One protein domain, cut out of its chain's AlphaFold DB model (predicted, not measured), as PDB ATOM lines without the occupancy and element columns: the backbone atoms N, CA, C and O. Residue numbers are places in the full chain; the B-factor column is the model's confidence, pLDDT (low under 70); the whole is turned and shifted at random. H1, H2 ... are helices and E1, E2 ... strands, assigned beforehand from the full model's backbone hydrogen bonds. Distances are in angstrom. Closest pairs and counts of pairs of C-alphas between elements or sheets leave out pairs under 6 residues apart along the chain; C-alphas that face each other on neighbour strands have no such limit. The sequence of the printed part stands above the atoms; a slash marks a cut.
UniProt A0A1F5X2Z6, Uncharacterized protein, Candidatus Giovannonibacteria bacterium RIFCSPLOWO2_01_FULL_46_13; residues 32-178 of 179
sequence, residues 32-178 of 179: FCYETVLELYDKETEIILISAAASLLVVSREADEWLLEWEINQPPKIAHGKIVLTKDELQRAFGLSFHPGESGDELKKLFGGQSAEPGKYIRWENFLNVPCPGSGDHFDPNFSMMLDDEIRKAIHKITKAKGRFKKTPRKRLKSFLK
ATOM      1  N   PHE A  32      93.535 121.760  76.914       61.69
ATOM      2  CA  PHE A  32      93.557 123.230  76.903       61.69
ATOM      3  C   PHE A  32      93.307 123.897  75.541       61.69
ATOM      4  O   PHE A  32      93.444 125.109  75.405       61.69
ATOM      5  N   CYS A  33      92.936 123.136  74.514       64.62
ATOM      6  CA  CYS A  33      92.728 123.668  73.165       64.62
ATOM      7  C   CYS A  33      91.485 124.595  73.043       64.62
ATOM      8  O   CYS A  33      91.285 125.215  71.999       64.62
ATOM      9  N   TYR A  34      90.614 124.609  74.066       70.44
ATOM     10  CA  TYR A  34      89.305 125.277  74.072       70.44
ATOM     11  C   TYR A  34      89.363 126.723  74.577       70.44
ATOM     12  O   TYR A  34      88.436 127.488  74.341       70.44
ATOM     13  N   GLU A  35      90.433 127.107  75.271       80.38
ATOM     14  CA  GLU A  35      90.585 128.437  75.874       80.38
ATOM     15  C   GLU A  35      91.442 129.332  74.976       80.38
ATOM     16  O   GLU A  35      92.514 129.792  75.361       80.38
ATOM     17  N   THR A  36      91.006 129.514  73.731       86.31
ATOM     18  CA  THR A  36      91.733 130.324  72.750       86.31
ATOM     19  C   THR A  36      91.395 131.799  72.886       86.31
ATOM     20  O   THR A  36      90.222 132.147  72.982       86.31
ATOM     21  N   VAL A  37      92.405 132.665  72.825       92.00
ATOM     22  CA  VAL A  37      92.255 134.121  72.942       92.00
ATOM     23  C   VAL A  37      92.956 134.812  71.778       92.00
ATOM     24  O   VAL A  37      94.112 134.523  71.462       92.00
ATOM     25  N   LEU A  38      92.268 135.755  71.130       93.88
ATOM     26  CA  LEU A  38      92.878 136.664  70.159       93.88
ATOM     27  C   LEU A  38      93.655 137.764  70.900       93.88
ATOM     28  O   LEU A  38      93.090 138.771  71.315       93.88
ATOM     29  N   GLU A  39      94.965 137.587  71.028       92.94
ATOM     30  CA  GLU A  39      95.856 138.510  71.748       92.94
ATOM     31  C   GLU A  39      96.182 139.774  70.945       92.94
ATOM     32  O   GLU A  39      96.316 140.873  71.486       92.94
ATOM     33  N   LEU A  40      96.360 139.626  69.627       92.88
ATOM     34  CA  LEU A  40      96.749 140.722  68.744       92.88
ATOM     35  C   LEU A  40      96.099 140.577  67.377       92.88
ATOM     36  O   LEU A  40      96.133 139.515  66.759       92.88
ATOM     37  N   TYR A  41      95.616 141.700  66.859       93.81
ATOM     38  CA  TYR A  41      95.322 141.893  65.448       93.81
ATOM     39  C   TYR A  41      95.946 143.221  65.009       93.81
ATOM     40  O   TYR A  41      95.480 144.295  65.389       93.81
ATOM     41  N   ASP A  42      97.005 143.147  64.207       90.25
ATOM     42  CA  ASP A  42      97.675 144.306  63.629       90.25
ATOM     43  C   ASP A  42      97.498 144.289  62.108       90.25
ATOM     44  O   ASP A  42      98.104 143.504  61.376       90.25
ATOM     45  N   LYS A  43      96.635 145.186  61.625       87.50
ATOM     46  CA  LYS A  43      96.334 145.334  60.199       87.50
ATOM     47  C   LYS A  43      97.501 145.935  59.410       87.50
ATOM     48  O   LYS A  43      97.594 145.689  58.212       87.50
ATOM     49  N   GLU A  44      98.337 146.760  60.036       85.56
ATOM     50  CA  GLU A  44      99.433 147.444  59.341       85.56
ATOM     51  C   GLU A  44     100.603 146.507  59.081       85.56
ATOM     52  O   GLU A  44     101.240 146.596  58.030       85.56
ATOM     53  N   THR A  45     100.879 145.625  60.042       84.50
ATOM     54  CA  THR A  45     101.928 144.609  59.921       84.50
ATOM     55  C   THR A  45     101.412 143.270  59.397       84.50
ATOM     56  O   THR A  45     102.221 142.393  59.120       84.50
ATOM     57  N   GLU A  46     100.093 143.130  59.216       90.19
ATOM     58  CA  GLU A  46      99.429 141.890  58.801       90.19
ATOM     59  C   GLU A  46      99.820 140.716  59.715       90.19
ATOM     60  O   GLU A  46     100.218 139.649  59.247       90.19
ATOM     61  N   ILE A  47      99.679 140.926  61.031       92.00
ATOM     62  CA  ILE A  47      99.957 139.931  62.075       92.00
ATOM     63  C   ILE A  47      98.709 139.685  62.917       92.00
ATOM     64  O   ILE A  47      98.041 140.620  63.365       92.00
ATOM     65  N   ILE A  48      98.445 138.415  63.192       94.81
ATOM     66  CA  ILE A  48      97.511 137.953  64.213       94.81
ATOM     67  C   ILE A  48      98.272 137.081  65.207       94.81
ATOM     68  O   ILE A  48      99.045 136.214  64.801       94.81
ATOM     69  N   LEU A  49      98.032 137.306  66.497       94.50
ATOM     70  CA  LEU A  49      98.506 136.458  67.584       94.50
ATOM     71  C   LEU A  49      97.301 135.829  68.272       94.50
ATOM     72  O   LEU A  49      96.401 136.549  68.703       94.50
ATOM     73  N   ILE A  50      97.304 134.508  68.377       93.75
ATOM     74  CA  ILE A  50      96.284 133.745  69.086       93.75
ATOM     75  C   ILE A  50      96.999 132.889  70.123       93.75
ATOM     76  O   ILE A  50      97.953 132.185  69.790       93.75
ATOM     77  N   SER A  51      96.559 132.955  71.370       90.31
ATOM     78  CA  SER A  51      97.069 132.130  72.461       90.31
ATOM     79  C   SER A  51      96.022 131.098  72.879       90.31
ATOM     80  O   SER A  51      94.839 131.221  72.570       90.31
ATOM     81  N   ALA A  52      96.476 130.057  73.562       85.06
ATOM     82  CA  ALA A  52      95.694 129.203  74.445       85.06
ATOM     83  C   ALA A  52      96.586 128.814  75.635       85.06
ATOM     84  O   ALA A  52      97.778 129.133  75.631       85.06
ATOM     85  N   ALA A  53      96.061 128.099  76.636       80.31
ATOM     86  CA  ALA A  53      96.757 127.937  77.923       80.31
ATOM     87  C   ALA A  53      98.193 127.371  77.839       80.31
ATOM     88  O   ALA A  53      99.015 127.654  78.704       80.31
ATOM     89  N   ALA A  54      98.504 126.586  76.804       80.88
ATOM     90  CA  ALA A  54      99.826 125.995  76.584       80.88
ATOM     91  C   ALA A  54     100.338 126.170  75.145       80.88
ATOM     92  O   ALA A  54     101.255 125.462  74.728       80.88
ATOM     93  N   SER A  55      99.731 127.050  74.344       85.25
ATOM     94  CA  SER A  55     100.095 127.170  72.932       85.25
ATOM     95  C   SER A  55      99.919 128.571  72.386       85.25
ATOM     96  O   SER A  55      99.061 129.326  72.832       85.25
ATOM     97  N   LEU A  56     100.689 128.888  71.357       90.19
ATOM     98  CA  LEU A  56     100.652 130.169  70.679       90.19
ATOM     99  C   LEU A  56     100.699 129.943  69.174       90.19
ATOM    100  O   LEU A  56     101.443 129.094  68.695       90.19
ATOM    101  N   LEU A  57      99.904 130.715  68.439       92.50
ATOM    102  CA  LEU A  57      99.884 130.757  66.987       92.50
ATOM    103  C   LEU A  57     100.057 132.191  66.517       92.50
ATOM    104  O   LEU A  57      99.316 133.092  66.911       92.50
ATOM    105  N   VAL A  58     101.002 132.375  65.611       94.69
ATOM    106  CA  VAL A  58     101.177 133.606  64.860       94.69
ATOM    107  C   VAL A  58     100.780 133.348  63.423       94.69
ATOM    108  O   VAL A  58     101.356 132.494  62.753       94.69
ATOM    109  N   VAL A  59      99.818 134.125  62.941       95.38
ATOM    110  CA  VAL A  59      99.492 134.209  61.520       95.38
ATOM    111  C   VAL A  59     100.096 135.500  61.003       95.38
ATOM    112  O   VAL A  59      99.787 136.579  61.507       95.38
ATOM    113  N   SER A  60     100.960 135.405  60.004       94.12
ATOM    114  CA  SER A  60     101.577 136.569  59.380       94.12
ATOM    115  C   SER A  60     101.627 136.413  57.872       94.12
ATOM    116  O   SER A  60     101.590 135.300  57.352       94.12
ATOM    117  N   ARG A  61     101.684 137.526  57.148       90.25
ATOM    118  CA  ARG A  61     101.874 137.483  55.699       90.25
ATOM    119  C   ARG A  61     103.360 137.403  55.358       90.25
ATOM    120  O   ARG A  61     104.145 138.200  55.867       90.25
ATOM    121  N   GLU A  62     103.736 136.502  54.454       86.62
ATOM    122  CA  GLU A  62     105.059 136.447  53.823       86.62
ATOM    123  C   GLU A  62     104.885 136.493  52.298       86.62
ATOM    124  O   GLU A  62     104.440 135.531  51.679       86.62
ATOM    125  N   ALA A  63     105.217 137.635  51.683       84.06
ATOM    126  CA  ALA A  63     104.942 137.902  50.267       84.06
ATOM    127  C   ALA A  63     103.448 137.707  49.906       84.06
ATOM    128  O   ALA A  63     102.590 138.436  50.419       84.06
ATOM    129  N   ASP A  64     103.136 136.755  49.025       86.56
ATOM    130  CA  ASP A  64     101.768 136.431  48.595       86.56
ATOM    131  C   ASP A  64     101.147 135.258  49.370       86.56
ATOM    132  O   ASP A  64     100.000 134.877  49.117       86.56
ATOM    133  N   GLU A  65     101.869 134.724  50.354       92.56
ATOM    134  CA  GLU A  65     101.448 133.604  51.188       92.56
ATOM    135  C   GLU A  65     101.285 134.018  52.658       92.56
ATOM    136  O   GLU A  65     101.617 135.131  53.082       92.56
ATOM    137  N   TRP A  66     100.722 133.108  53.444       94.00
ATOM    138  CA  TRP A  66     100.479 133.256  54.870       94.00
ATOM    139  C   TRP A  66     101.302 132.236  55.634       94.00
ATOM    140  O   TRP A  66     101.146 131.029  55.456       94.00
ATOM    141  N   LEU A  67     102.160 132.731  56.510       94.00
ATOM    142  CA  LEU A  67     102.942 131.926  57.420       94.00
ATOM    143  C   LEU A  67     102.168 131.743  58.727       94.00
ATOM    144  O   LEU A  67     101.796 132.717  59.387       94.00
ATOM    145  N   LEU A  68     101.958 130.485  59.100       94.00
ATOM    146  CA  LEU A  68     101.477 130.083  60.417       94.00
ATOM    147  C   LEU A  68     102.661 129.526  61.192       94.00
ATOM    148  O   LEU A  68     103.152 128.457  60.849       94.00
ATOM    149  N   GLU A  69     103.106 130.234  62.224       92.00
ATOM    150  CA  GLU A  69     104.119 129.763  63.172       92.00
ATOM    151  C   GLU A  69     103.444 129.448  64.496       92.00
ATOM    152  O   GLU A  69     102.714 130.282  65.027       92.00
ATOM    153  N   TRP A  70     103.695 128.268  65.044       88.94
ATOM    154  CA  TRP A  70     103.110 127.863  66.312       88.94
ATOM    155  C   TRP A  70     104.149 127.337  67.290       88.94
ATOM    156  O   TRP A  70     105.223 126.861  66.915       88.94
ATOM    157  N   GLU A  71     103.788 127.424  68.561       86.50
ATOM    158  CA  GLU A  71     104.532 126.913  69.699       86.50
ATOM    159  C   GLU A  71     103.567 126.203  70.650       86.50
ATOM    160  O   GLU A  71     102.457 126.680  70.888       86.50
ATOM    161  N   ILE A  72     103.990 125.066  71.193       82.06
ATOM    162  CA  ILE A  72     103.308 124.346  72.266       82.06
ATOM    163  C   ILE A  72     104.305 124.223  73.413       82.06
ATOM    164  O   ILE A  72     105.344 123.575  73.274       82.06
ATOM    165  N   ASN A  73     103.986 124.843  74.541       80.75
ATOM    166  CA  ASN A  73     104.797 124.823  75.746       80.75
ATOM    167  C   ASN A  73     104.154 123.887  76.776       80.75
ATOM    168  O   ASN A  73     103.188 124.247  77.447       80.75
ATOM    169  N   GLN A  74     104.688 122.673  76.892       74.06
ATOM    170  CA  GLN A  74     104.259 121.670  77.865       74.06
ATOM    171  C   GLN A  74     105.474 121.199  78.669       74.06
ATOM    172  O   GLN A  74     106.143 120.244  78.260       74.06
ATOM    173  N   PRO A  75     105.784 121.845  79.808       68.00
ATOM    174  CA  PRO A  75     106.979 121.545  80.586       68.00
ATOM    175  C   PRO A  75     107.146 120.038  80.856       68.00
ATOM    176  O   PRO A  75     106.187 119.383  81.267       68.00
ATOM    177  N   PRO A  76     108.344 119.463  80.636       73.38
ATOM    178  CA  PRO A  76     109.615 120.125  80.315       73.38
ATOM    179  C   PRO A  76     109.885 120.327  78.808       73.38
ATOM    180  O   PRO A  76     111.010 120.648  78.433       73.38
ATOM    181  N   LYS A  77     108.907 120.084  77.930       73.69
ATOM    182  CA  LYS A  77     109.078 120.086  76.471       73.69
ATOM    183  C   LYS A  77     108.478 121.340  75.835       73.69
ATOM    184  O   LYS A  77     107.406 121.802  76.213       73.69
ATOM    185  N   ILE A  78     109.157 121.844  74.813       78.81
ATOM    186  CA  ILE A  78     108.632 122.887  73.933       78.81
ATOM    187  C   ILE A  78     108.705 122.346  72.513       78.81
ATOM    188  O   ILE A  78     109.731 121.794  72.109       78.81
ATOM    189  N   ALA A  79     107.611 122.482  71.777       80.44
ATOM    190  CA  ALA A  79     107.544 122.142  70.368       80.44
ATOM    191  C   ALA A  79     107.206 123.384  69.555       80.44
ATOM    192  O   ALA A  79     106.406 124.213  69.981       80.44
ATOM    193  N   HIS A  80     107.799 123.482  68.371       84.94
ATOM    194  CA  HIS A  80     107.516 124.553  67.430       84.94
ATOM    195  C   HIS A  80     107.308 123.963  66.047       84.94
ATOM    196  O   HIS A  80     107.932 122.965  65.679       84.94
ATOM    197  N   GLY A  81     106.514 124.648  65.246       84.00
ATOM    198  CA  GLY A  81     106.388 124.325  63.842       84.00
ATOM    199  C   GLY A  81     105.899 125.510  63.047       84.00
ATOM    200  O   GLY A  81     105.554 126.566  63.580       84.00
ATOM    201  N   LYS A  82     105.922 125.329  61.732       89.38
ATOM    202  CA  LYS A  82     105.415 126.324  60.809       89.38
ATOM    203  C   LYS A  82     104.886 125.687  59.542       89.38
ATOM    204  O   LYS A  82     105.438 124.692  59.078       89.38
ATOM    205  N   ILE A  83     103.866 126.305  58.970       90.38
ATOM    206  CA  ILE A  83     103.312 125.939  57.669       90.38
ATOM    207  C   ILE A  83     103.071 127.201  56.848       90.38
ATOM    208  O   ILE A  83     102.846 128.280  57.398       90.38
ATOM    209  N   VAL A  84     103.101 127.051  55.529       92.19
ATOM    210  CA  VAL A  84     102.805 128.132  54.591       92.19
ATOM    211  C   VAL A  84     101.502 127.816  53.871       92.19
ATOM    212  O   VAL A  84     101.314 126.708  53.358       92.19
ATOM    213  N   LEU A  85     100.595 128.785  53.872       92.50
ATOM    214  CA  LEU A  85      99.267 128.690  53.290       92.50
ATOM    215  C   LEU A  85      99.079 129.754  52.215       92.50
ATOM    216  O   LEU A  85      99.379 130.930  52.414       92.50
ATOM    217  N   THR A  86      98.466 129.374  51.104       92.88
ATOM    218  CA  THR A  86      97.846 130.348  50.206       92.88
ATOM    219  C   THR A  86      96.689 131.051  50.920       92.88
ATOM    220  O   THR A  86      96.177 130.596  51.948       92.88
ATOM    221  N   LYS A  87      96.217 132.170  50.366       92.56
ATOM    222  CA  LYS A  87      95.037 132.865  50.899       92.56
ATOM    223  C   LYS A  87      93.811 131.947  51.000       92.56
ATOM    224  O   LYS A  87      93.099 132.008  52.002       92.56
ATOM    225  N   ASP A  88      93.573 131.112  49.995       91.69
ATOM    226  CA  ASP A  88      92.414 130.217  49.968       91.69
ATOM    227  C   ASP A  88      92.562 129.093  50.993       91.69
ATOM    228  O   ASP A  88      91.614 128.779  51.713       91.69
ATOM    229  N   GLU A  89      93.767 128.533  51.127       92.38
ATOM    230  CA  GLU A  89      94.074 127.555  52.170       92.38
ATOM    231  C   GLU A  89      93.891 128.144  53.570       92.38
ATOM    232  O   GLU A  89      93.284 127.492  54.416       92.38
ATOM    233  N   LEU A  90      94.329 129.388  53.803       94.56
ATOM    234  CA  LEU A  90      94.111 130.090  55.067       94.56
ATOM    235  C   LEU A  90      92.613 130.265  55.347       94.56
ATOM    236  O   LEU A  90      92.133 129.960  56.437       94.56
ATOM    237  N   GLN A  91      91.840 130.714  54.358       93.81
ATOM    238  CA  GLN A  91      90.396 130.873  54.520       93.81
ATOM    239  C   GLN A  91      89.698 129.542  54.827       93.81
ATOM    240  O   GLN A  91      88.825 129.497  55.693       93.81
ATOM    241  N   ARG A  92      90.095 128.449  54.171       92.12
ATOM    242  CA  ARG A  92      89.570 127.103  54.441       92.12
ATOM    243  C   ARG A  92      89.967 126.586  55.831       92.12
ATOM    244  O   ARG A  92      89.102 126.076  56.549       92.12
ATOM    245  N   ALA A  93      91.230 126.761  56.230       92.56
ATOM    246  CA  ALA A  93      91.756 126.355  57.537       92.56
ATOM    247  C   ALA A  93      91.010 127.031  58.696       92.56
ATOM    248  O   ALA A  93      90.708 126.389  59.696       92.56
ATOM    249  N   PHE A  94      90.630 128.300  58.526       94.44
ATOM    250  CA  PHE A  94      89.900 129.068  59.537       94.44
ATOM    251  C   PHE A  94      88.369 129.045  59.368       94.44
ATOM    252  O   PHE A  94      87.655 129.778  60.051       94.44
ATOM    253  N   GLY A  95      87.831 128.198  58.482       92.00
ATOM    254  CA  GLY A  95      86.382 128.021  58.313       92.00
ATOM    255  C   GLY A  95      85.659 129.218  57.683       92.00
ATOM    256  O   GLY A  95      84.465 129.395  57.891       92.00
ATOM    257  N   LEU A  96      86.373 130.044  56.916       91.62
ATOM    258  CA  LEU A  96      85.825 131.176  56.158       91.62
ATOM    259  C   LEU A  96      85.369 130.789  54.744       91.62
ATOM    260  O   LEU A  96      84.731 131.589  54.064       91.62
ATOM    261  N   SER A  97      85.707 129.578  54.301       84.88
ATOM    262  CA  SER A  97      85.214 128.973  53.067       84.88
ATOM    263  C   SER A  97      84.681 127.572  53.358       84.88
ATOM    264  O   SER A  97      85.291 126.805  54.104       84.88
ATOM    265  N   PHE A  98      83.538 127.247  52.752       65.62
ATOM    266  CA  PHE A  98      82.883 125.941  52.862       65.62
ATOM    267  C   PHE A  98      83.400 124.914  51.851       65.62
ATOM    268  O   PHE A  98      82.990 123.758  51.905       65.62
ATOM    269  N   HIS A  99      84.277 125.315  50.930       66.38
ATOM    270  CA  HIS A  99      84.761 124.418  49.888       66.38
ATOM    271  C   HIS A  99      85.842 123.510  50.476       66.38
ATOM    272  O   HIS A  99      86.882 124.026  50.897       66.38
ATOM    273  N   PRO A 100      85.634 122.185  50.526       58.59
ATOM    274  CA  PRO A 100      86.717 121.278  50.857       58.59
ATOM    275  C   PRO A 100      87.796 121.409  49.775       58.59
ATOM    276  O   PRO A 100      87.477 121.343  48.592       58.59
ATOM    277  N   GLY A 101      89.053 121.642  50.154       60.41
ATOM    278  CA  GLY A 101      90.154 121.627  49.185       60.41
ATOM    279  C   GLY A 101      90.223 120.280  48.453       60.41
ATOM    280  O   GLY A 101      89.966 119.243  49.064       60.41
ATOM    281  N   GLU A 102      90.561 120.298  47.161       62.12
ATOM    282  CA  GLU A 102      90.584 119.103  46.294       62.12
ATOM    283  C   GLU A 102      91.587 118.031  46.768       62.12
ATOM    284  O   GLU A 102      91.384 116.840  46.553       62.12
ATOM    285  N   SER A 103      92.649 118.434  47.467       64.50
ATOM    286  CA  SER A 103      93.733 117.575  47.962       64.50
ATOM    287  C   SER A 103      93.439 116.892  49.309       64.50
ATOM    288  O   SER A 103      94.175 115.996  49.720       64.50
ATOM    289  N   GLY A 104      92.381 117.293  50.024       65.62
ATOM    290  CA  GLY A 104      92.125 116.888  51.414       65.62
ATOM    291  C   GLY A 104      91.163 115.713  51.607       65.62
ATOM    292  O   GLY A 104      90.875 115.336  52.745       65.62
ATOM    293  N   ASP A 105      90.615 115.150  50.532       77.81
ATOM    294  CA  ASP A 105      89.539 114.154  50.602       77.81
ATOM    295  C   ASP A 105      89.930 112.874  51.337       77.81
ATOM    296  O   ASP A 105      89.141 112.347  52.123       77.81
ATOM    297  N   GLU A 106      91.152 112.392  51.125       71.38
ATOM    298  CA  GLU A 106      91.652 111.196  51.804       71.38
ATOM    299  C   GLU A 106      91.839 111.443  53.306       71.38
ATOM    300  O   GLU A 106      91.417 110.620  54.117       71.38
ATOM    301  N   LEU A 107      92.354 112.613  53.696       69.38
ATOM    302  CA  LEU A 107      92.508 112.984  55.105       69.38
ATOM    303  C   LEU A 107      91.163 113.121  55.813       69.38
ATOM    304  O   LEU A 107      91.002 112.601  56.913       69.38
ATOM    305  N   LYS A 108      90.172 113.749  55.168       75.12
ATOM    306  CA  LYS A 108      88.814 113.845  55.722       75.12
ATOM    307  C   LYS A 108      88.157 112.474  55.880       75.12
ATOM    308  O   LYS A 108      87.431 112.262  56.844       75.12
ATOM    309  N   LYS A 109      88.388 111.543  54.947       76.00
ATOM    310  CA  LYS A 109      87.865 110.169  55.042       76.00
ATOM    311  C   LYS A 109      88.516 109.388  56.181       76.00
ATOM    312  O   LYS A 109      87.818 108.671  56.887       76.00
ATOM    313  N   LEU A 110      89.833 109.517  56.341       67.19
ATOM    314  CA  LEU A 110      90.603 108.773  57.341       67.19
ATOM    315  C   LEU A 110      90.415 109.319  58.754       67.19
ATOM    316  O   LEU A 110      90.279 108.549  59.699       67.19
ATOM    317  N   PHE A 111      90.410 110.641  58.896       66.19
ATOM    318  CA  PHE A 111      90.468 111.299  60.196       66.19
ATOM    319  C   PHE A 111      89.197 112.076  60.536       66.19
ATOM    320  O   PHE A 111      89.102 112.611  61.632       66.19
ATOM    321  N   GLY A 112      88.205 112.134  59.646       71.50
ATOM    322  CA  GLY A 112      87.082 113.064  59.765       71.50
ATOM    323  C   GLY A 112      87.486 114.493  59.388       71.50
ATOM    324  O   GLY A 112      88.645 114.779  59.111       71.50
ATOM    325  N   GLY A 113      86.528 115.417  59.345       75.31
ATOM    326  CA  GLY A 113      86.805 116.825  59.043       75.31
ATOM    327  C   GLY A 113      85.981 117.400  57.901       75.31
ATOM    328  O   GLY A 113      85.439 116.693  57.055       75.31
ATOM    329  N   GLN A 114      85.881 118.724  57.896       83.62
ATOM    330  CA  GLN A 114      85.178 119.505  56.881       83.62
ATOM    331  C   GLN A 114      86.143 120.114  55.853       83.62
ATOM    332  O   GLN A 114      85.757 120.324  54.708       83.62
ATOM    333  N   SER A 115      87.395 120.380  56.236       86.19
ATOM    334  CA  SER A 115      88.454 120.833  55.326       86.19
ATOM    335  C   SER A 115      89.791 120.241  55.746       86.19
ATOM    336  O   SER A 115      90.045 120.110  56.937       86.19
ATOM    337  N   ALA A 116      90.645 119.905  54.788       85.31
ATOM    338  CA  ALA A 116      91.988 119.404  55.051       85.31
ATOM    339  C   ALA A 116      92.920 119.796  53.908       85.31
ATOM    340  O   ALA A 116      92.463 119.957  52.777       85.31
ATOM    341  N   GLU A 117      94.204 119.907  54.213       85.94
ATOM    342  CA  GLU A 117      95.274 120.099  53.239       85.94
ATOM    343  C   GLU A 117      96.480 119.256  53.687       85.94
ATOM    344  O   GLU A 117      96.996 119.484  54.792       85.94
ATOM    345  N   PRO A 118      96.915 118.257  52.894       81.50
ATOM    346  CA  PRO A 118      97.998 117.359  53.279       81.50
ATOM    347  C   PRO A 118      99.284 118.064  53.690       81.50
ATOM    348  O   PRO A 118      99.752 118.987  53.029       81.50
ATOM    349  N   GLY A 119      99.835 117.638  54.829       78.31
ATOM    350  CA  GLY A 119     101.031 118.234  55.428       78.31
ATOM    351  C   GLY A 119     100.831 119.635  56.017       78.31
ATOM    352  O   GLY A 119     101.801 120.212  56.501       78.31
ATOM    353  N   LYS A 120      99.610 120.193  55.988       86.00
ATOM    354  CA  LYS A 120      99.351 121.564  56.443       86.00
ATOM    355  C   LYS A 120      98.328 121.649  57.566       86.00
ATOM    356  O   LYS A 120      98.646 122.190  58.616       86.00
ATOM    357  N   TYR A 121      97.106 121.160  57.370       87.31
ATOM    358  CA  TYR A 121      96.073 121.246  58.406       87.31
ATOM    359  C   TYR A 121      94.918 120.274  58.175       87.31
ATOM    360  O   TYR A 121      94.676 119.796  57.064       87.31
ATOM    361  N   ILE A 122      94.134 120.074  59.228       86.50
ATOM    362  CA  ILE A 122      92.803 119.489  59.172       86.50
ATOM    363  C   ILE A 122      91.853 120.289  60.073       86.50
ATOM    364  O   ILE A 122      92.216 120.724  61.164       86.50
ATOM    365  N   ARG A 123      90.640 120.559  59.586       87.94
ATOM    366  CA  ARG A 123      89.620 121.366  60.264       87.94
ATOM    367  C   ARG A 123      88.313 120.597  60.373       87.94
ATOM    368  O   ARG A 123      87.811 120.068  59.379       87.94
ATOM    369  N   TRP A 124      87.710 120.614  61.553       85.19
ATOM    370  CA  TRP A 124      86.414 120.011  61.840       85.19
ATOM    371  C   TRP A 124      85.595 120.982  62.679       85.19
ATOM    372  O   TRP A 124      85.972 121.292  63.801       85.19
ATOM    373  N   GLU A 125      84.504 121.509  62.122       84.81
ATOM    374  CA  GLU A 125      83.690 122.546  62.769       84.81
ATOM    375  C   GLU A 125      84.552 123.733  63.247       84.81
ATOM    376  O   GLU A 125      85.222 124.399  62.451       84.81
ATOM    377  N   ASN A 126      84.563 123.990  64.549       87.06
ATOM    378  CA  ASN A 126      85.340 125.057  65.160       87.06
ATOM    379  C   ASN A 126      86.760 124.610  65.519       87.06
ATOM    380  O   ASN A 126      87.478 125.385  66.117       87.06
ATOM    381  N   PHE A 127      87.190 123.399  65.181       86.94
ATOM    382  CA  PHE A 127      88.525 122.907  65.498       86.94
ATOM    383  C   PHE A 127      89.471 123.007  64.317       86.94
ATOM    384  O   PHE A 127      89.181 122.475  63.245       86.94
ATOM    385  N   LEU A 128      90.624 123.632  64.543       89.44
ATOM    386  CA  LEU A 128      91.776 123.602  63.652       89.44
ATOM    387  C   LEU A 128      92.871 122.750  64.286       89.44
ATOM    388  O   LEU A 128      93.242 122.968  65.437       89.44
ATOM    389  N   ASN A 129      93.396 121.807  63.516       87.31
ATOM    390  CA  ASN A 129      94.567 121.021  63.853       87.31
ATOM    391  C   ASN A 129      95.632 121.219  62.768       87.31
ATOM    392  O   ASN A 129      95.352 121.107  61.574       87.31
ATOM    393  N   VAL A 130      96.847 121.535  63.192       86.88
ATOM    394  CA  VAL A 130      98.041 121.654  62.361       86.88
ATOM    395  C   VAL A 130      98.993 120.540  62.796       86.88
ATOM    396  O   VAL A 130      99.451 120.553  63.945       86.88
ATOM    397  N   PRO A 131      99.274 119.559  61.921       76.31
ATOM    398  CA  PRO A 131     100.174 118.474  62.261       76.31
ATOM    399  C   PRO A 131     101.582 119.002  62.547       76.31
ATOM    400  O   PRO A 131     102.059 119.946  61.908       76.31
ATOM    401  N   CYS A 132     102.255 118.375  63.509       69.94
ATOM    402  CA  CYS A 132     103.673 118.615  63.747       69.94
ATOM    403  C   CYS A 132     104.493 118.190  62.515       69.94
ATOM    404  O   CYS A 132     104.195 117.140  61.942       69.94
ATOM    405  N   PRO A 133     105.577 118.897  62.140       57.91
ATOM    406  CA  PRO A 133     106.593 118.362  61.228       57.91
ATOM    407  C   PRO A 133     107.449 117.247  61.881       57.91
ATOM    408  O   PRO A 133     108.646 117.157  61.617       57.91
ATOM    409  N   GLY A 134     106.869 116.457  62.791       51.00
ATOM    410  CA  GLY A 134     107.555 115.458  63.609       51.00
ATOM    411  C   GLY A 134     107.918 114.175  62.856       51.00
ATOM    412  O   GLY A 134     107.770 114.080  61.637       51.00
ATOM    413  N   SER A 135     108.424 113.182  63.592       48.25
ATOM    414  CA  SER A 135     108.836 111.865  63.075       48.25
ATOM    415  C   SER A 135     107.666 111.003  62.583       48.25
ATOM    416  O   SER A 135     107.886 109.959  61.969       48.25
ATOM    417  N   GLY A 136     106.432 111.444  62.833       49.19
ATOM    418  CA  GLY A 136     105.225 110.656  62.677       49.19
ATOM    419  C   GLY A 136     105.122 109.586  63.757       49.19
ATOM    420  O   GLY A 136     104.636 108.500  63.467       49.19
ATOM    421  N   ASP A 137     105.602 109.887  64.967       44.38
ATOM    422  CA  ASP A 137     105.441 109.036  66.145       44.38
ATOM    423  C   ASP A 137     104.114 109.346  66.856       44.38
ATOM    424  O   ASP A 137     103.623 110.475  66.840       44.38
ATOM    425  N   HIS A 138     103.570 108.362  67.583       48.94
ATOM    426  CA  HIS A 138     102.314 108.441  68.358       48.94
ATOM    427  C   HIS A 138     102.238 109.577  69.408       48.94
ATOM    428  O   HIS A 138     101.203 109.751  70.050       48.94
ATOM    429  N   PHE A 139     103.307 110.352  69.594       54.69
ATOM    430  CA  PHE A 139     103.415 111.422  70.586       54.69
ATOM    431  C   PHE A 139     103.883 112.751  69.995       54.69
ATOM    432  O   PHE A 139     104.231 113.658  70.757       54.69
ATOM    433  N   ASP A 140     103.904 112.878  68.667       62.12
ATOM    434  CA  ASP A 140     104.230 114.150  68.044       62.12
ATOM    435  C   ASP A 140     103.174 115.206  68.401       62.12
ATOM    436  O   ASP A 140     101.973 114.990  68.201       62.12
ATOM    437  N   PRO A 141     103.596 116.354  68.955       70.00
ATOM    438  CA  PRO A 141     102.671 117.354  69.456       70.00
ATOM    439  C   PRO A 141     102.051 118.113  68.284       70.00
ATOM    440  O   PRO A 141     102.665 119.014  67.715       70.00
ATOM    441  N   ASN A 142     100.822 117.757  67.923       77.38
ATOM    442  CA  ASN A 142     100.044 118.535  66.971       77.38
ATOM    443  C   ASN A 142      99.558 119.827  67.623       77.38
ATOM    444  O   ASN A 142      99.113 119.839  68.773       77.38
ATOM    445  N   PHE A 143      99.588 120.913  66.860       82.62
ATOM    446  CA  PHE A 143      98.977 122.154  67.291       82.62
ATOM    447  C   PHE A 143      97.475 122.081  67.039       82.62
ATOM    448  O   PHE A 143      97.042 121.868  65.910       82.62
ATOM    449  N   SER A 144      96.675 122.270  68.082       85.62
ATOM    450  CA  SER A 144      95.218 122.229  67.984       85.62
ATOM    451  C   SER A 144      94.602 123.389  68.721       85.62
ATOM    452  O   SER A 144      94.976 123.668  69.858       85.62
ATOM    453  N   MET A 145      93.604 124.012  68.107       87.44
ATOM    454  CA  MET A 145      92.916 125.142  68.706       87.44
ATOM    455  C   MET A 145      91.448 125.202  68.300       87.44
ATOM    456  O   MET A 145      91.074 124.803  67.191       87.44
ATOM    457  N   MET A 146      90.631 125.745  69.194       89.19
ATOM    458  CA  MET A 146      89.277 126.157  68.871       89.19
ATOM    459  C   MET A 146      89.287 127.504  68.131       89.19
ATOM    460  O   MET A 146      90.101 128.387  68.369       89.19
ATOM    461  N   LEU A 147      88.382 127.649  67.178       90.62
ATOM    462  CA  LEU A 147      88.181 128.831  66.365       90.62
ATOM    463  C   LEU A 147      86.858 129.451  66.779       90.62
ATOM    464  O   LEU A 147      85.787 128.937  66.436       90.62
ATOM    465  N   ASP A 148      86.938 130.559  67.498       91.75
ATOM    466  CA  ASP A 148      85.778 131.386  67.786       91.75
ATOM    467  C   ASP A 148      85.511 132.405  66.665       91.75
ATOM    468  O   ASP A 148      86.219 132.510  65.652       91.75
ATOM    469  N   ASP A 149      84.440 133.171  66.840       93.44
ATOM    470  CA  ASP A 149      84.045 134.186  65.875       93.44
ATOM    471  C   ASP A 149      85.000 135.384  65.835       93.44
ATOM    472  O   ASP A 149      85.078 136.050  64.800       93.44
ATOM    473  N   GLU A 150      85.725 135.686  66.914       94.94
ATOM    474  CA  GLU A 150      86.682 136.796  66.947       94.94
ATOM    475  C   GLU A 150      87.913 136.477  66.101       94.94
ATOM    476  O   GLU A 150      88.286 137.270  65.227       94.94
ATOM    477  N   ILE A 151      88.465 135.274  66.265       95.31
ATOM    478  CA  ILE A 151      89.556 134.723  65.462       95.31
ATOM    479  C   ILE A 151      89.155 134.704  63.985       95.31
ATOM    480  O   ILE A 151      89.869 135.240  63.131       95.31
ATOM    481  N   ARG A 152      87.971 134.171  63.656       95.12
ATOM    482  CA  ARG A 152      87.466 134.163  62.271       95.12
ATOM    483  C   ARG A 152      87.339 135.560  61.689       95.12
ATOM    484  O   ARG A 152      87.761 135.794  60.555       95.12
ATOM    485  N   LYS A 153      86.782 136.506  62.450       95.50
ATOM    486  CA  LYS A 153      86.665 137.908  62.023       95.50
ATOM    487  C   LYS A 153      88.042 138.522  61.777       95.50
ATOM    488  O   LYS A 153      88.192 139.248  60.793       95.50
ATOM    489  N   ALA A 154      89.035 138.238  62.618       95.81
ATOM    490  CA  ALA A 154      90.403 138.719  62.435       95.81
ATOM    491  C   ALA A 154      91.018 138.177  61.135       95.81
ATOM    492  O   ALA A 154      91.466 138.964  60.296       95.81
ATOM    493  N   ILE A 155      90.932 136.865  60.895       95.56
ATOM    494  CA  ILE A 155      91.444 136.227  59.670       95.56
ATOM    495  C   ILE A 155      90.695 136.731  58.426       95.56
ATOM    496  O   ILE A 155      91.272 136.987  57.366       95.56
ATOM    497  N   HIS A 156      89.389 136.959  58.537       94.94
ATOM    498  CA  HIS A 156      88.610 137.501  57.432       94.94
ATOM    499  C   HIS A 156      89.026 138.933  57.074       94.94
ATOM    500  O   HIS A 156      89.124 139.286  55.897       94.94
ATOM    501  N   LYS A 157      89.295 139.769  58.082       93.31
ATOM    502  CA  LYS A 157      89.765 141.143  57.875       93.31
ATOM    503  C   LYS A 157      91.177 141.166  57.289       93.31
ATOM    504  O   LYS A 157      91.413 141.929  56.352       93.31
ATOM    505  N   ILE A 158      92.082 140.322  57.793       91.81
ATOM    506  CA  ILE A 158      93.487 140.313  57.364       91.81
ATOM    507  C   ILE A 158      93.632 139.825  55.915       91.81
ATOM    508  O   ILE A 158      94.310 140.458  55.116       91.81
ATOM    509  N   THR A 159      92.874 138.797  55.509       89.44
ATOM    510  CA  THR A 159      92.902 138.255  54.134       89.44
ATOM    511  C   THR A 159      92.317 139.201  53.078       89.44
ATOM    512  O   THR A 159      92.518 139.010  51.872       89.44
ATOM    513  N   LYS A 160      91.572 140.225  53.507       86.56
ATOM    514  CA  LYS A 160      91.015 141.283  52.652       86.56
ATOM    515  C   LYS A 160      91.890 142.535  52.594       86.56
ATOM    516  O   LYS A 160      91.620 143.414  51.772       86.56
ATOM    517  N   ALA A 161      92.908 142.648  53.446       76.00
ATOM    518  CA  ALA A 161      93.793 143.798  53.439       76.00
ATOM    519  C   ALA A 161      94.595 143.843  52.123       76.00
ATOM    520  O   ALA A 161      95.205 142.866  51.699       76.00
ATOM    521  N   LYS A 162      94.588 145.003  51.456       63.03
ATOM    522  CA  LYS A 162      95.435 145.291  50.283       63.03
ATOM    523  C   LYS A 162      96.795 145.874  50.706       63.03
ATOM    524  O   LYS A 162      97.350 146.709  49.996       63.03
ATOM    525  N   GLY A 163      97.265 145.527  51.907       57.44
ATOM    526  CA  GLY A 163      98.472 146.099  52.497       57.44
ATOM    527  C   GLY A 163      99.695 145.858  51.614       57.44
ATOM    528  O   GLY A 163      99.823 144.809  50.986       57.44
ATOM    529  N   ARG A 164     100.590 146.849  51.534       55.56
ATOM    530  CA  ARG A 164     101.936 146.644  50.989       55.56
ATOM    531  C   ARG A 164     102.772 145.991  52.083       55.56
ATOM    532  O   ARG A 164     102.913 146.583  53.151       55.56
ATOM    533  N   PHE A 165     103.328 144.820  51.787       50.81
ATOM    534  CA  PHE A 165     104.214 144.071  52.671       50.81
ATOM    535  C   PHE A 165     105.296 144.982  53.271       50.81
ATOM    536  O   PHE A 165     106.129 145.546  52.555       50.81
ATOM    537  N   LYS A 166     105.297 145.123  54.597       56.28
ATOM    538  CA  LYS A 166     106.427 145.664  55.353       56.28
ATOM    539  C   LYS A 166     107.012 144.496  56.131       56.28
ATOM    540  O   LYS A 166     106.302 143.906  56.932       56.28
ATOM    541  N   LYS A 167     108.286 144.153  55.886       50.38
ATOM    542  CA  LYS A 167     108.981 143.065  56.598       50.38
ATOM    543  C   LYS A 167     108.697 143.158  58.098       50.38
ATOM    544  O   LYS A 167     109.097 144.129  58.743       50.38
ATOM    545  N   THR A 168     108.054 142.131  58.639       50.09
ATOM    546  CA  THR A 168     107.762 142.016  60.063       50.09
ATOM    547  C   THR A 168     109.059 142.018  60.872       50.09
ATOM    548  O   THR A 168     109.934 141.173  60.649       50.09
ATOM    549  N   PRO A 169     109.231 142.919  61.854       46.31
ATOM    550  CA  PRO A 169     110.352 142.827  62.770       46.31
ATOM    551  C   PRO A 169     110.144 141.607  63.680       46.31
ATOM    552  O   PRO A 169     109.412 141.683  64.667       46.31
ATOM    553  N   ARG A 170     110.853 140.498  63.414       48.81
ATOM    554  CA  ARG A 170     110.910 139.294  64.285       48.81
ATOM    555  C   ARG A 170     111.179 139.605  65.771       48.81
ATOM    556  O   ARG A 170     110.923 138.776  66.638       48.81
ATOM    557  N   LYS A 171     111.694 140.801  66.089       46.47
ATOM    558  CA  LYS A 171     111.903 141.286  67.462       46.47
ATOM    559  C   LYS A 171     110.601 141.475  68.261       46.47
ATOM    560  O   LYS A 171     110.659 141.288  69.469       46.47
ATOM    561  N   ARG A 172     109.457 141.794  67.628       45.38
ATOM    562  CA  ARG A 172     108.171 141.988  68.337       45.38
ATOM    563  C   ARG A 172     107.567 140.674  68.846       45.38
ATOM    564  O   ARG A 172     107.071 140.659  69.962       45.38
ATOM    565  N   LEU A 173     107.681 139.565  68.109       48.66
ATOM    566  CA  LEU A 173     107.212 138.255  68.596       48.66
ATOM    567  C   LEU A 173     107.978 137.796  69.848       48.66
ATOM    568  O   LEU A 173     107.379 137.340  70.817       48.66
ATOM    569  N   LYS A 174     109.307 137.980  69.866       46.50
ATOM    570  CA  LYS A 174     110.153 137.557  70.995       46.50
ATOM    571  C   LYS A 174     109.840 138.271  72.311       46.50
ATOM    572  O   LYS A 174     110.208 137.743  73.349       46.50
ATOM    573  N   SER A 175     109.231 139.460  72.296       46.53
ATOM    574  CA  SER A 175     108.806 140.138  73.531       46.53
ATOM    575  C   SER A 175     107.463 139.642  74.065       46.53
ATOM    576  O   SER A 175     107.219 139.790  75.256       46.53
ATOM    577  N   PHE A 176     106.613 139.059  73.211       47.28
ATOM    578  CA  PHE A 176     105.376 138.399  73.641       47.28
ATOM    579  C   PHE A 176     105.650 136.990  74.180       47.28
ATOM    580  O   PHE A 176     105.064 136.609  75.179       47.28
ATOM    581  N   LEU A 177     106.621 136.277  73.599       44.84
ATOM    582  CA  LEU A 177     107.052 134.933  74.023       44.84
ATOM    583  C   LEU A 177     107.977 134.906  75.260       44.84
ATOM    584  O   LEU A 177     108.491 133.853  75.621       44.84
ATOM    585  N   LYS A 178     108.283 136.062  75.864       40.91
ATOM    586  CA  LYS A 178     109.235 136.198  76.990       40.91
ATOM    587  C   LYS A 178     108.610 136.735  78.282       40.91
ATOM    588  O   LYS A 178     109.356 137.051  79.209       40.91
TER     589      LYS A 178
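What this domain is: This is residues 32 to 178 of the 179 residues of an uncharacterized protein of Candidatus Giovannonibacteria bacterium RIFCSPLOWO2_01_FULL_46_13 (UniProt A0A1F5X2Z6). A twisted sheet, E1 to E5, and a smaller sheet, E6 to E9, form a sandwich, two sheets only partly face to face, with their strands crossed at 81 degrees. H1 and H3 pack on one face of the large sheet, H1 wedged between both sheets; H2 covers the small sheet's other face, and H4 grazes the large sheet. The printed part has 147 residues with four named helices and nine named strands, in the order E1 E2 E3 E4 E5 H1 H2 E6 E7 E8 E9 H3 H4, of mixed class. Both sheets are antiparallel, their strands side by side in chain order. The whole is compact, with a radius of gyration of the C-alphas of 14.7 A and spans of 40 by 39 by 25 A.

How they stand to each other: Start with E1, residues 37 to 42, E2, 47 to 52, E3, 55 to 62, E4, 65 to 74, and E5, 77 to 85: a meander, each strand the antiparallel neighbour of the one before. Within hydrogen-bond range you find N 39 and O 49, 2.9 A; N 50 and O 57, 2.9 A; N 58 and O 69, 2.8 A; N 70 and O 81, 2.9 A. H1, residues 87 to 93, and H3, residues 149 to 159, are on the same face of this sheet: two layers, helices on one face. H3 lies over E2, height over the sheet 9.2 A. H1 and H3 touch, the closest C-alphas being those of Lys 87 and Thr 159, 6.6 A. E6, residues 115 to 117, E7, 121 to 124, E8, 127 to 130, and E9, 143 to 146, form a second meander; look for N 117 and O 121, 2.9 A, N 122 and O 129, 2.8 A, and N 128 and O 145, 2.9 A. The closest C-alphas of E4 and E9 are those of Ile 72 and Phe 143, 7.0 A. H1 stands up from this sheet at 46 degrees; H2, residues 105 to 111, is on the opposite face, its closest C-alphas to E6 those of Lys 108 and Ala 116, 6.4 A. H4, residues 171 to 176, only grazes the first sheet. Every O i to N i+4 pair is within range in H1, H2 and H3; in H4 0 of 2 are, and 2 of 3 O i to N i+3 pairs.

Where its parts are: Find C-alpha 37 at (92.255, 134.121, 72.942), where E1 begins. E4 runs 29.4 A, E5 26.6 A and H3 15.3 A. H4 ends at C-alpha 176, (105.376, 138.399, 73.641).

The domain as a whole: The printed part has no cut. The links H1 to H2, E8 to E9 and H3 to H4 are long. Mean pLDDT of the printed part is 78.9; residues 132 to 140 and 162 to 178 are among those under 70.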